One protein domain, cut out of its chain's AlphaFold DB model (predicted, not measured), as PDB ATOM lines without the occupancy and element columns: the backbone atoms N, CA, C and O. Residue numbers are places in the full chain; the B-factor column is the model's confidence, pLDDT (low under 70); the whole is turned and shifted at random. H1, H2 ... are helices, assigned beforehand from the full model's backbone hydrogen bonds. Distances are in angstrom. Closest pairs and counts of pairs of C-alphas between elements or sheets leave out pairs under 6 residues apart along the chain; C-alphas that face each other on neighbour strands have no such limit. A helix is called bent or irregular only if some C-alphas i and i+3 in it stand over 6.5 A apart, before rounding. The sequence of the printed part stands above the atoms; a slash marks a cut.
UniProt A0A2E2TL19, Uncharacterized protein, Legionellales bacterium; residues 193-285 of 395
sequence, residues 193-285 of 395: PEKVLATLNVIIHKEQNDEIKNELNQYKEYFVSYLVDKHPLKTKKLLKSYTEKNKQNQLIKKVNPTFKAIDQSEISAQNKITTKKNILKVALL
ATOM      1  N   PRO A 193     -36.329  31.141   0.708       89.94
ATOM      2  CA  PRO A 193     -37.267  31.842  -0.173       89.94
ATOM      3  C   PRO A 193     -36.646  32.877  -1.120       89.94
ATOM      4  O   PRO A 193     -37.066  33.001  -2.270       89.94
ATOM      5  N   GLU A 194     -35.625  33.610  -0.665       86.88
ATOM      6  CA  GLU A 194     -34.902  34.601  -1.469       86.88
ATOM      7  C   GLU A 194     -34.258  33.960  -2.700       86.88
ATOM      8  O   GLU A 194     -34.262  34.539  -3.786       86.88
ATOM      9  N   LYS A 195     -33.713  32.754  -2.523       92.44
ATOM     10  CA  LYS A 195     -33.062  31.989  -3.584       92.44
ATOM     11  C   LYS A 195     -34.080  31.418  -4.564       92.44
ATOM     12  O   LYS A 195     -33.843  31.487  -5.766       92.44
ATOM     13  N   VAL A 196     -35.218  30.931  -4.062       93.75
ATOM     14  CA  VAL A 196     -36.341  30.477  -4.899       93.75
ATOM     15  C   VAL A 196     -36.816  31.616  -5.802       93.75
ATOM     16  O   VAL A 196     -36.872  31.451  -7.018       93.75
ATOM     17  N   LEU A 197     -37.078  32.800  -5.232       91.38
ATOM     18  CA  LEU A 197     -37.543  33.947  -6.013       91.38
ATOM     19  C   LEU A 197     -36.491  34.432  -7.022       91.38
ATOM     20  O   LEU A 197     -36.836  34.795  -8.145       91.38
ATOM     21  N   ALA A 198     -35.212  34.455  -6.636       91.44
ATOM     22  CA  ALA A 198     -34.130  34.842  -7.538       91.44
ATOM     23  C   ALA A 198     -34.043  33.905  -8.754       91.44
ATOM     24  O   ALA A 198     -34.008  34.386  -9.886       91.44
ATOM     25  N   THR A 199     -34.078  32.587  -8.536       96.06
ATOM     26  CA  THR A 199     -34.059  31.598  -9.623       96.06
ATOM     27  C   THR A 199     -35.315  31.680 -10.485       96.06
ATOM     28  O   THR A 199     -35.198  31.712 -11.707       96.06
ATOM     29  N   LEU A 200     -36.501  31.817  -9.881       94.75
ATOM     30  CA  LEU A 200     -37.754  31.992 -10.621       94.75
ATOM     31  C   LEU A 200     -37.696  33.208 -11.558       94.75
ATOM     32  O   LEU A 200     -38.093  33.115 -12.716       94.75
ATOM     33  N   ASN A 201     -37.139  34.334 -11.100       93.06
ATOM     34  CA  ASN A 201     -36.942  35.498 -11.964       93.06
ATOM     35  C   ASN A 201     -36.022  35.179 -13.149       93.06
ATOM     36  O   ASN A 201     -36.327  35.592 -14.263       93.06
ATOM     37  N   VAL A 202     -34.921  34.453 -12.940       95.56
ATOM     38  CA  VAL A 202     -34.014  34.064 -14.034       95.56
ATOM     39  C   VAL A 202     -34.736  33.193 -15.063       95.56
ATOM     40  O   VAL A 202     -34.589  33.445 -16.258       95.56
ATOM     41  N   ILE A 203     -35.541  32.222 -14.620       95.50
ATOM     42  CA  ILE A 203     -36.341  31.358 -15.504       95.50
ATOM     43  C   ILE A 203     -37.324  32.206 -16.325       95.50
ATOM     44  O   ILE A 203     -37.301  32.151 -17.551       95.50
ATOM     45  N   ILE A 204     -38.090  33.093 -15.676       94.44
ATOM     46  CA  ILE A 204     -39.038  34.009 -16.344       94.44
ATOM     47  C   ILE A 204     -38.357  34.883 -17.408       94.44
ATOM     48  O   ILE A 204     -38.944  35.161 -18.452       94.44
ATOM     49  N   HIS A 205     -37.132  35.354 -17.155       94.31
ATOM     50  CA  HIS A 205     -36.402  36.183 -18.121       94.31
ATOM     51  C   HIS A 205     -35.905  35.387 -19.333       94.31
ATOM     52  O   HIS A 205     -35.762  35.969 -20.407       94.31
ATOM     53  N   LYS A 206     -35.625  34.091 -19.163       95.69
ATOM     54  CA  LYS A 206     -35.176  33.199 -20.241       95.69
ATOM     55  C   LYS A 206     -36.334  32.666 -21.085       95.69
ATOM     56  O   LYS A 206     -36.103  32.350 -22.251       95.69
ATOM     57  N   GLU A 207     -37.535  32.582 -20.513       95.69
ATOM     58  CA  GLU A 207     -38.731  32.103 -21.205       95.69
ATOM     59  C   GLU A 207     -39.084  33.005 -22.398       95.69
ATOM     60  O   GLU A 207     -39.195  34.232 -22.274       95.69
ATOM     61  N   GLN A 208     -39.230  32.370 -23.562       94.75
ATOM     62  CA  GLN A 208     -39.516  33.018 -24.844       94.75
ATOM     63  C   GLN A 208     -41.001  32.944 -25.201       94.75
ATOM     64  O   GLN A 208     -41.483  33.769 -25.971       94.75
ATOM     65  N   ASN A 209     -41.730  31.964 -24.662       94.38
ATOM     66  CA  ASN A 209     -43.164  31.847 -24.866       94.38
ATOM     67  C   ASN A 209     -43.909  32.812 -23.929       94.38
ATOM     68  O   ASN A 209     -43.874  32.658 -22.708       94.38
ATOM     69  N   ASP A 210     -44.610  33.795 -24.499       93.50
ATOM     70  CA  ASP A 210     -45.313  34.829 -23.732       93.50
ATOM     71  C   ASP A 210     -46.440  34.280 -22.840       93.50
ATOM     72  O   ASP A 210     -46.669  34.810 -21.752       93.50
ATOM     73  N   GLU A 211     -47.131  33.215 -23.253       90.06
ATOM     74  CA  GLU A 211     -48.190  32.582 -22.456       90.06
ATOM     75  C   GLU A 211     -47.604  31.943 -21.194       90.06
ATOM     76  O   GLU A 211     -48.021  32.272 -20.081       90.06
ATOM     77  N   ILE A 212     -46.556  31.128 -21.359       89.31
ATOM     78  CA  ILE A 212     -45.841  30.497 -20.241       89.31
ATOM     79  C   ILE A 212     -45.231  31.575 -19.348       89.31
ATOM     80  O   ILE A 212     -45.369  31.540 -18.127       89.31
ATOM     81  N   LYS A 213     -44.607  32.597 -19.933       92.69
ATOM     82  CA  LYS A 213     -44.017  33.708 -19.185       92.69
ATOM     83  C   LYS A 213     -45.049  34.459 -18.343       92.69
ATOM     84  O   LYS A 213     -44.742  34.856 -17.216       92.69
ATOM     85  N   ASN A 214     -46.257  34.669 -18.859       90.44
ATOM     86  CA  ASN A 214     -47.345  35.290 -18.105       90.44
ATOM     87  C   ASN A 214     -47.805  34.393 -16.948       90.44
ATOM     88  O   ASN A 214     -47.953  34.885 -15.830       90.44
ATOM     89  N   GLU A 215     -47.946  33.090 -17.187       88.88
ATOM     90  CA  GLU A 215     -48.273  32.098 -16.157       88.88
ATOM     91  C   GLU A 215     -47.212  32.073 -15.037       88.88
ATOM     92  O   GLU A 215     -47.533  32.193 -13.854       88.88
ATOM     93  N   LEU A 216     -45.923  32.046 -15.390       91.31
ATOM     94  CA  LEU A 216     -44.830  32.100 -14.416       91.31
ATOM     95  C   LEU A 216     -44.807  33.415 -13.623       91.31
ATOM     96  O   LEU A 216     -44.467  33.421 -12.436       91.31
ATOM     97  N   ASN A 217     -45.176  34.540 -14.242       90.38
ATOM     98  CA  ASN A 217     -45.328  35.804 -13.521       90.38
ATOM     99  C   ASN A 217     -46.489  35.762 -12.518       90.38
ATOM    100  O   ASN A 217     -46.339  36.308 -11.425       90.38
ATOM    101  N   GLN A 218     -47.596  35.082 -12.832       88.69
ATOM    102  CA  GLN A 218     -48.674  34.842 -11.863       88.69
ATOM    103  C   GLN A 218     -48.168  33.984 -10.697       88.69
ATOM    104  O   GLN A 218     -48.334  34.367  -9.540       88.69
ATOM    105  N   TYR A 219     -47.428  32.904 -10.972       88.06
ATOM    106  CA  TYR A 219     -46.799  32.096  -9.919       88.06
ATOM    107  C   TYR A 219     -45.830  32.900  -9.058       88.06
ATOM    108  O   TYR A 219     -45.814  32.741  -7.840       88.06
ATOM    109  N   LYS A 220     -45.057  33.815  -9.651       89.94
ATOM    110  CA  LYS A 220     -44.198  34.740  -8.903       89.94
ATOM    111  C   LYS A 220     -45.014  35.602  -7.933       89.94
ATOM    112  O   LYS A 220     -44.618  35.767  -6.780       89.94
ATOM    113  N   GLU A 221     -46.141  36.151  -8.376       86.56
ATOM    114  CA  GLU A 221     -47.025  36.969  -7.535       86.56
ATOM    115  C   GLU A 221     -47.669  36.160  -6.404       86.56
ATOM    116  O   GLU A 221     -47.709  36.616  -5.252       86.56
ATOM    117  N   TYR A 222     -48.105  34.937  -6.708       86.50
ATOM    118  CA  TYR A 222     -48.647  33.999  -5.726       86.50
ATOM    119  C   TYR A 222     -47.599  33.586  -4.709       86.50
ATOM    120  O   TYR A 222     -47.870  33.614  -3.511       86.50
ATOM    121  N   PHE A 223     -46.373  33.318  -5.151       88.44
ATOM    122  CA  PHE A 223     -45.274  32.992  -4.258       88.44
ATOM    123  C   PHE A 223     -44.988  34.125  -3.275       88.44
ATOM    124  O   PHE A 223     -44.880  33.901  -2.072       88.44
ATOM    125  N   VAL A 224     -44.909  35.368  -3.760       85.75
ATOM    126  CA  VAL A 224     -44.694  36.533  -2.890       85.75
ATOM    127  C   VAL A 224     -45.833  36.678  -1.878       85.75
ATOM    128  O   VAL A 224     -45.569  36.943  -0.704       85.75
ATOM    129  N   SER A 225     -47.080  36.461  -2.301       83.62
ATOM    130  CA  SER A 225     -48.248  36.480  -1.410       83.62
ATOM    131  C   SER A 225     -48.188  35.359  -0.363       83.62
ATOM    132  O   SER A 225     -48.362  35.614   0.827       83.62
ATOM    133  N   TYR A 226     -47.823  34.142  -0.769       85.25
ATOM    134  CA  TYR A 226     -47.602  33.006   0.124       85.25
ATOM    135  C   TYR A 226     -46.523  33.305   1.174       85.25
ATOM    136  O   TYR A 226     -46.724  33.080   2.369       85.25
ATOM    137  N   LEU A 227     -45.381  33.863   0.755       84.94
ATOM    138  CA  LEU A 227     -44.291  34.232   1.661       84.94
ATOM    139  C   LEU A 227     -44.721  35.300   2.662       84.94
ATOM    140  O   LEU A 227     -44.308  35.276   3.823       84.94
ATOM    141  N   VAL A 228     -45.529  36.260   2.225       82.31
ATOM    142  CA  VAL A 228     -46.105  37.276   3.101       82.31
ATOM    143  C   VAL A 228     -46.936  36.628   4.208       82.31
ATOM    144  O   VAL A 228     -46.750  36.964   5.380       82.31
ATOM    145  N   ASP A 229     -47.806  35.692   3.845       80.31
ATOM    146  CA  ASP A 229     -48.768  35.102   4.773       80.31
ATOM    147  C   ASP A 229     -48.116  34.076   5.710       80.31
ATOM    148  O   ASP A 229     -48.407  34.045   6.908       80.31
ATOM    149  N   LYS A 230     -47.210  33.243   5.187       82.44
ATOM    150  CA  LYS A 230     -46.604  32.122   5.927       82.44
ATOM    151  C   LYS A 230     -45.245  32.447   6.542       82.44
ATOM    152  O   LYS A 230     -44.865  31.842   7.543       82.44
ATOM    153  N   HIS A 231     -44.517  33.419   5.991       76.19
ATOM    154  CA  HIS A 231     -43.153  33.760   6.410       76.19
ATOM    155  C   HIS A 231     -42.913  35.276   6.569       76.19
ATOM    156  O   HIS A 231     -41.873  35.778   6.134       76.19
ATOM    157  N   PRO A 232     -43.801  36.035   7.242       72.69
ATOM    158  CA  PRO A 232     -43.788  37.500   7.203       72.69
ATOM    159  C   PRO A 232     -42.441  38.120   7.617       72.69
ATOM    160  O   PRO A 232     -41.968  39.062   6.984       72.69
ATOM    161  N   LEU A 233     -41.763  37.564   8.627       71.75
ATOM    162  CA  LEU A 233     -40.462  38.066   9.090       71.75
ATOM    163  C   LEU A 233     -39.355  37.955   8.029       71.75
ATOM    164  O   LEU A 233     -38.590  38.904   7.846       71.75
ATOM    165  N   LYS A 234     -39.291  36.830   7.301       69.31
ATOM    166  CA  LYS A 234     -38.338  36.642   6.191       69.31
ATOM    167  C   LYS A 234     -38.692  37.577   5.026       69.31
ATOM    168  O   LYS A 234     -37.838  38.264   4.464       69.31
ATOM    169  N   THR A 235     -39.986  37.723   4.762       71.19
ATOM    170  CA  THR A 235     -40.529  38.491   3.637       71.19
ATOM    171  C   THR A 235     -40.296  39.998   3.740       71.19
ATOM    172  O   THR A 235     -40.117  40.659   2.719       71.19
ATOM    173  N   LYS A 236     -40.191  40.571   4.948       68.81
ATOM    174  CA  LYS A 236     -39.912  42.012   5.137       68.81
ATOM    175  C   LYS A 236     -38.589  42.458   4.496       68.81
ATOM    176  O   LYS A 236     -38.498  43.575   3.983       68.81
ATOM    177  N   LYS A 237     -37.558  41.607   4.525       68.81
ATOM    178  CA  LYS A 237     -36.247  41.886   3.910       68.81
ATOM    179  C   LYS A 237     -36.310  41.740   2.387       68.81
ATOM    180  O   LYS A 237     -35.776  42.577   1.667       68.81
ATOM    181  N   LEU A 238     -37.032  40.723   1.935       70.25
ATOM    182  CA  LEU A 238     -37.208  40.318   0.542       70.25
ATOM    183  C   LEU A 238     -38.046  41.330  -0.260       70.25
ATOM    184  O   LEU A 238     -37.683  41.718  -1.371       70.25
ATOM    185  N   LEU A 239     -39.110  41.862   0.352       68.62
ATOM    186  CA  LEU A 239     -39.950  42.907  -0.235       68.62
ATOM    187  C   LEU A 239     -39.202  44.222  -0.440       68.62
ATOM    188  O   LEU A 239     -39.558  44.959  -1.349       68.62
ATOM    189  N   LYS A 240     -38.168  44.536   0.356       64.62
ATOM    190  CA  LYS A 240     -37.347  45.743   0.142       64.62
ATOM    191  C   LYS A 240     -36.487  45.652  -1.121       64.62
ATOM    192  O   LYS A 240     -36.239  46.682  -1.736       64.62
ATOM    193  N   SER A 241     -36.053  44.448  -1.498       59.50
ATOM    194  CA  SER A 241     -35.289  44.185  -2.727       59.50
ATOM    195  C   SER A 241     -36.162  43.938  -3.961       59.50
ATOM    196  O   SER A 241     -35.639  43.903  -5.070       59.50
ATOM    197  N   TYR A 242     -37.474  43.761  -3.792       62.81
ATOM    198  CA  TYR A 242     -38.395  43.519  -4.899       62.81
ATOM    199  C   TYR A 242     -38.670  44.826  -5.665       62.81
ATOM    200  O   TYR A 242     -39.298  45.747  -5.145       62.81
ATOM    201  N   THR A 243     -38.155  44.917  -6.892       52.69
ATOM    202  CA  THR A 243     -37.984  46.151  -7.685       52.69
ATOM    203  C   THR A 243     -39.240  46.672  -8.393       52.69
ATOM    204  O   THR A 243     -39.233  47.805  -8.879       52.69
ATOM    205  N   GLU A 244     -40.348  45.924  -8.430       60.69
ATOM    206  CA  GLU A 244     -41.610  46.398  -9.021       60.69
ATOM    207  C   GLU A 244     -42.339  47.369  -8.073       60.69
ATOM    208  O   GLU A 244     -43.318  47.025  -7.409       60.69
ATOM    209  N   LYS A 245     -41.858  48.619  -8.030       53.84
ATOM    210  CA  LYS A 245     -42.280  49.710  -7.125       53.84
ATOM    211  C   LYS A 245     -43.808  49.878  -6.996       53.84
ATOM    212  O   LYS A 245     -44.312  50.179  -5.916       53.84
ATOM    213  N   ASN A 246     -44.564  49.644  -8.073       51.34
ATOM    214  CA  ASN A 246     -46.027  49.788  -8.085       51.34
ATOM    215  C   ASN A 246     -46.769  48.603  -7.444       51.34
ATOM    216  O   ASN A 246     -47.697  48.823  -6.663       51.34
ATOM    217  N   LYS A 247     -46.336  47.360  -7.691       58.44
ATOM    218  CA  LYS A 247     -46.917  46.168  -7.043       58.44
ATOM    219  C   LYS A 247     -46.426  46.011  -5.610       58.44
ATOM    220  O   LYS A 247     -47.207  45.647  -4.735       58.44
ATOM    221  N   GLN A 248     -45.182  46.409  -5.342       57.41
ATOM    222  CA  GLN A 248     -44.630  46.533  -3.997       57.41
ATOM    223  C   GLN A 248     -45.536  47.411  -3.120       57.41
ATOM    224  O   GLN A 248     -45.862  47.022  -2.007       57.41
ATOM    225  N   ASN A 249     -46.035  48.541  -3.634       56.06
ATOM    226  CA  ASN A 249     -46.957  49.411  -2.898       56.06
ATOM    227  C   ASN A 249     -48.337  48.778  -2.638       56.06
ATOM    228  O   ASN A 249     -48.912  49.015  -1.577       56.06
ATOM    229  N   GLN A 250     -48.883  47.986  -3.566       63.28
ATOM    230  CA  GLN A 250     -50.161  47.284  -3.362       63.28
ATOM    231  C   GLN A 250     -50.027  46.128  -2.363       63.28
ATOM    232  O   GLN A 250     -50.821  46.034  -1.427       63.28
ATOM    233  N   LEU A 251     -48.976  45.316  -2.498       61.03
ATOM    234  CA  LEU A 251     -48.637  44.262  -1.544       61.03
ATOM    235  C   LEU A 251     -48.367  44.868  -0.169       61.03
ATOM    236  O   LEU A 251     -49.068  44.520   0.772       61.03
ATOM    237  N   ILE A 252     -47.469  45.855  -0.046       61.34
ATOM    238  CA  ILE A 252     -47.207  46.560   1.222       61.34
ATOM    239  C   ILE A 252     -48.503  47.097   1.829       61.34
ATOM    240  O   ILE A 252     -48.660  46.992   3.039       61.34
ATOM    241  N   LYS A 253     -49.449  47.635   1.046       62.06
ATOM    242  CA  LYS A 253     -50.761  48.061   1.570       62.06
ATOM    243  C   LYS A 253     -51.575  46.891   2.138       62.06
ATOM    244  O   LYS A 253     -52.132  47.053   3.221       62.06
ATOM    245  N   LYS A 254     -51.597  45.734   1.466       63.12
ATOM    246  CA  LYS A 254     -52.263  44.501   1.930       63.12
ATOM    247  C   LYS A 254     -51.599  43.924   3.191       63.12
ATOM    248  O   LYS A 254     -52.301  43.510   4.104       63.12
ATOM    249  N   VAL A 255     -50.264  43.960   3.281       63.19
ATOM    250  CA  VAL A 255     -49.496  43.361   4.393       63.19
ATOM    251  C   VAL A 255     -49.201  44.320   5.550       63.19
ATOM    252  O   VAL A 255     -48.823  43.891   6.640       63.19
ATOM    253  N   ASN A 256     -49.335  45.633   5.349       59.06
ATOM    254  CA  ASN A 256     -49.012  46.644   6.361       59.06
ATOM    255  C   ASN A 256     -49.671  46.387   7.726       59.06
ATOM    256  O   ASN A 256     -49.011  46.622   8.736       59.06
ATOM    257  N   PRO A 257     -50.932  45.915   7.806       65.31
ATOM    258  CA  PRO A 257     -51.540  45.542   9.081       65.31
ATOM    259  C   PRO A 257     -50.762  44.426   9.791       65.31
ATOM    260  O   PRO A 257     -50.449  44.562  10.973       65.31
ATOM    261  N   THR A 258     -50.372  43.377   9.061       61.50
ATOM    262  CA  THR A 258     -49.579  42.249   9.570       61.50
ATOM    263  C   THR A 258     -48.192  42.706  10.025       61.50
ATOM    264  O   THR A 258     -47.775  42.393  11.138       61.50
ATOM    265  N   PHE A 259     -47.498  43.529   9.228       60.56
ATOM    266  CA  PHE A 259     -46.188  44.070   9.608       60.56
ATOM    267  C   PHE A 259     -46.257  45.024  10.802       60.56
ATOM    268  O   PHE A 259     -45.398  44.961  11.676       60.56
ATOM    269  N   LYS A 260     -47.290  45.869  10.888       60.75
ATOM    270  CA  LYS A 260     -47.509  46.735  12.055       60.75
ATOM    271  C   LYS A 260     -47.791  45.922  13.315       60.75
ATOM    272  O   LYS A 260     -47.281  46.279  14.373       60.75
ATOM    273  N   ALA A 261     -48.563  44.842  13.216       61.28
ATOM    274  CA  ALA A 261     -48.831  43.950  14.343       61.28
ATOM    275  C   ALA A 261     -47.550  43.245  14.827       61.28
ATOM    276  O   ALA A 261     -47.294  43.192  16.031       61.28
ATOM    277  N   ILE A 262     -46.712  42.778  13.894       60.56
ATOM    278  CA  ILE A 262     -45.407  42.178  14.199       60.56
ATOM    279  C   ILE A 262     -44.482  43.203  14.859       60.56
ATOM    280  O   ILE A 262     -44.008  42.946  15.965       60.56
ATOM    281  N   ASP A 263     -44.302  44.383  14.262       62.38
ATOM    282  CA  ASP A 263     -43.423  45.431  14.797       62.38
ATOM    283  C   ASP A 263     -43.884  45.880  16.198       62.38
ATOM    284  O   ASP A 263     -43.072  46.050  17.105       62.38
ATOM    285  N   GLN A 264     -45.196  45.996  16.434       58.31
ATOM    286  CA  GLN A 264     -45.741  46.289  17.766       58.31
ATOM    287  C   GLN A 264     -45.481  45.161  18.773       58.31
ATOM    288  O   GLN A 264     -45.209  45.436  19.948       58.31
ATOM    289  N   SER A 265     -45.541  43.900  18.340       59.78
ATOM    290  CA  SER A 265     -45.250  42.743  19.190       59.78
ATOM    291  C   SER A 265     -43.760  42.633  19.540       59.78
ATOM    292  O   SER A 265     -43.432  42.401  20.706       59.78
ATOM    293  N   GLU A 266     -42.860  42.905  18.589       61.47
ATOM    294  CA  GLU A 266     -41.408  42.931  18.798       61.47
ATOM    295  C   GLU A 266     -41.002  44.080  19.721       61.47
ATOM    296  O   GLU A 266     -40.294  43.857  20.705       61.47
ATOM    297  N   ILE A 267     -41.539  45.285  19.492       56.97
ATOM    298  CA  ILE A 267     -41.331  46.446  20.370       56.97
ATOM    299  C   ILE A 267     -41.845  46.142  21.784       56.97
ATOM    300  O   ILE A 267     -41.194  46.478  22.773       56.97
ATOM    301  N   SER A 268     -42.997  45.480  21.921       55.03
ATOM    302  CA  SER A 268     -43.536  45.065  23.222       55.03
ATOM    303  C   SER A 268     -42.638  44.032  23.919       55.03
ATOM    304  O   SER A 268     -42.356  44.157  25.117       55.03
ATOM    305  N   ALA A 269     -42.122  43.047  23.179       56.66
ATOM    306  CA  ALA A 269     -41.213  42.026  23.692       56.66
ATOM    307  C   ALA A 269     -39.857  42.615  24.116       56.66
ATOM    308  O   ALA A 269     -39.400  42.358  25.233       56.66
ATOM    309  N   GLN A 270     -39.252  43.471  23.289       51.44
ATOM    310  CA  GLN A 270     -38.016  44.184  23.617       51.44
ATOM    311  C   GLN A 270     -38.211  45.127  24.799       51.44
ATOM    312  O   GLN A 270     -37.407  45.101  25.727       51.44
ATOM    313  N   ASN A 271     -39.319  45.869  24.864       52.75
ATOM    314  CA  ASN A 271     -39.629  46.701  26.028       52.75
ATOM    315  C   ASN A 271     -39.786  45.869  27.305       52.75
ATOM    316  O   ASN A 271     -39.338  46.292  28.372       52.75
ATOM    317  N   LYS A 272     -40.362  44.664  27.226       52.38
ATOM    318  CA  LYS A 272     -40.487  43.744  28.367       52.38
ATOM    319  C   LYS A 272     -39.128  43.197  28.819       52.38
ATOM    320  O   LYS A 272     -38.895  43.086  30.025       52.38
ATOM    321  N   ILE A 273     -38.223  42.905  27.883       58.88
ATOM    322  CA  ILE A 273     -36.844  42.469  28.162       58.88
ATOM    323  C   ILE A 273     -36.027  43.611  28.774       58.88
ATOM    324  O   ILE A 273     -35.394  43.416  29.812       58.88
ATOM    325  N   THR A 274     -36.089  44.813  28.199       52.38
ATOM    326  CA  THR A 274     -35.416  46.013  28.715       52.38
ATOM    327  C   THR A 274     -35.946  46.386  30.098       52.38
ATOM    328  O   THR A 274     -35.164  46.665  31.000       52.38
ATOM    329  N   THR A 275     -37.259  46.279  30.322       54.78
ATOM    330  CA  THR A 275     -37.865  46.495  31.646       54.78
ATOM    331  C   THR A 275     -37.379  45.456  32.658       54.78
ATOM    332  O   THR A 275     -37.012  45.827  33.767       54.78
ATOM    333  N   LYS A 276     -37.299  44.166  32.292       53.12
ATOM    334  CA  LYS A 276     -36.734  43.125  33.172       53.12
ATOM    335  C   LYS A 276     -35.258  43.368  33.488       53.12
ATOM    336  O   LYS A 276     -34.886  43.267  34.652       53.12
ATOM    337  N   LYS A 277     -34.435  43.719  32.494       56.62
ATOM    338  CA  LYS A 277     -33.016  44.059  32.700       56.62
ATOM    339  C   LYS A 277     -32.852  45.278  33.606       56.62
ATOM    340  O   LYS A 277     -32.009  45.252  34.494       56.62
ATOM    341  N   ASN A 278     -33.683  46.304  33.435       55.06
ATOM    342  CA  ASN A 278     -33.645  47.501  34.273       55.06
ATOM    343  C   ASN A 278     -34.105  47.213  35.709       55.06
ATOM    344  O   ASN A 278     -33.467  47.684  36.642       55.06
ATOM    345  N   ILE A 279     -35.140  46.388  35.906       55.66
ATOM    346  CA  ILE A 279     -35.556  45.934  37.244       55.66
ATOM    347  C   ILE A 279     -34.432  45.136  37.917       55.66
ATOM    348  O   ILE A 279     -34.131  45.382  39.080       55.66
ATOM    349  N   LEU A 280     -33.778  44.229  37.184       46.59
ATOM    350  CA  LEU A 280     -32.668  43.431  37.709       46.59
ATOM    351  C   LEU A 280     -31.460  44.309  38.078       46.59
ATOM    352  O   LEU A 280     -30.835  44.096  39.107       46.59
ATOM    353  N   LYS A 281     -31.162  45.332  37.267       53.78
ATOM    354  CA  LYS A 281     -30.065  46.280  37.507       53.78
ATOM    355  C   LYS A 281     -30.316  47.168  38.729       53.78
ATOM    356  O   LYS A 281     -29.374  47.484  39.443       53.78
ATOM    357  N   VAL A 282     -31.570  47.547  38.985       51.06
ATOM    358  CA  VAL A 282     -31.953  48.328  40.175       51.06
ATOM    359  C   VAL A 282     -32.003  47.454  41.435       51.06
ATOM    360  O   VAL A 282     -31.659  47.933  42.509       51.06
ATOM    361  N   ALA A 283     -32.354  46.171  41.314       46.91
ATOM    362  CA  ALA A 283     -32.347  45.216  42.427       46.91
ATOM    363  C   ALA A 283     -30.936  44.828  42.922       46.91
ATOM    364  O   ALA A 283     -30.818  44.213  43.974       46.91
ATOM    365  N   LEU A 284     -29.880  45.179  42.178       43.00
ATOM    366  CA  LEU A 284     -28.480  44.872  42.499       43.00
ATOM    367  C   LEU A 284     -27.702  46.071  43.081       43.00
ATOM    368  O   LEU A 284     -26.487  45.981  43.245       43.00
ATOM    369  N   LEU A 285     -28.361  47.200  43.371       42.19
ATOM    370  CA  LEU A 285     -27.714  48.359  43.996       42.19
ATOM    371  C   LEU A 285     -27.752  48.249  45.534       42.19
ATOM    372  O   LEU A 285     -28.791  47.871  46.077       42.19
TER     373      LEU A 285
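AT A GLANCE: This is residues 193 to 285 of the 395 residues of an uncharacterized protein of Legionellales bacterium (UniProt A0A2E2TL19). A small body of helices sends out one long helical arm: residues 264 to 285, of which 264 to 282 belong to H4, stick out with nothing packed on them. In the body, H1 and H2 make a helical hairpin, the short H3 folds back on residues 224 to 228 of H2, and H4a, the first arm of the bent H4, is near H2 and H3. The printed part has 93 residues with four named helices, H1, H2, H3 and H4 along the chain, and no named strand; the class is all helix. The whole is extended, with a radius of gyration of the C-alphas of 19.6 A and spans of 72 by 23 by 20 A, the arm making much of the length.

IN THESE COORDINATES: Look first at the longest helix, H4, residues 245 to 282: by its hydrogen bonds it was assigned as one helix, but it is bent, with C-alphas 254 and 257 7.3 A apart. Its arm H4a, residues 245 to 254, is 14.4 A long. Find C-alpha 257 at (-51.540, 45.542, 9.081); from there the arm H4b runs 36.9 A to C-alpha 282 at (-31.953, 48.328, 40.175). H3 is residues 232 to 241, 14.7 A long, neither bent nor irregular, but only just: C-alphas 234 and 237 are 6.1 A apart. H2 is residues 210 to 230, 29.8 A long. H1, residues 193 to 206, begins at C-alpha 193, (-37.267, 31.842, -0.173), and is 20.2 A long.

HOW THE PARTS SIT: At the bend, H4a and H4b stand at a steep tilt of 69 degrees, only just short of about perpendicular. H4b only just touches H3, with 3 pairs of C-alphas within 8 A, through its residues 258 to 259 alone; the closest C-alphas are those of Pro 232 and Phe 259, 7.4 A apart. H4a is close to H3 but not clearly touching, with the C-alphas of Leu 239 and Gln 248 closest at 7.0 A. H3 touches H2 at a steep tilt of 45 degrees, opposite ways; look at the C-alphas of Val 228 and Thr 235, the closest, 5.7 A apart. The hairpin of H1 and H2 touches at a shallow tilt of 10 degrees, opposite ways, closest at the C-alphas of Ile 204 and Lys 213, 5.7 A. H1 is apart from H4a and H4b. Every O i to N i+4 pair is within hydrogen-bond range in H1, H2, H4a and H4b; in H3 it is 2 of 6, beside 5 of 7 O i to N i+3 pairs.

THE WHOLE: The C-alphas farthest apart are those of Asn 209 and Leu 285, 72.5 A. Without residues 264 to 285 the body spans 42 by 22 by 18 A. The printed part has no cut, and its three links are tight. The mean pLDDT of the printed part is 71.9; look for values under 70 at residues 234, 236 to 237 and 239 to 285.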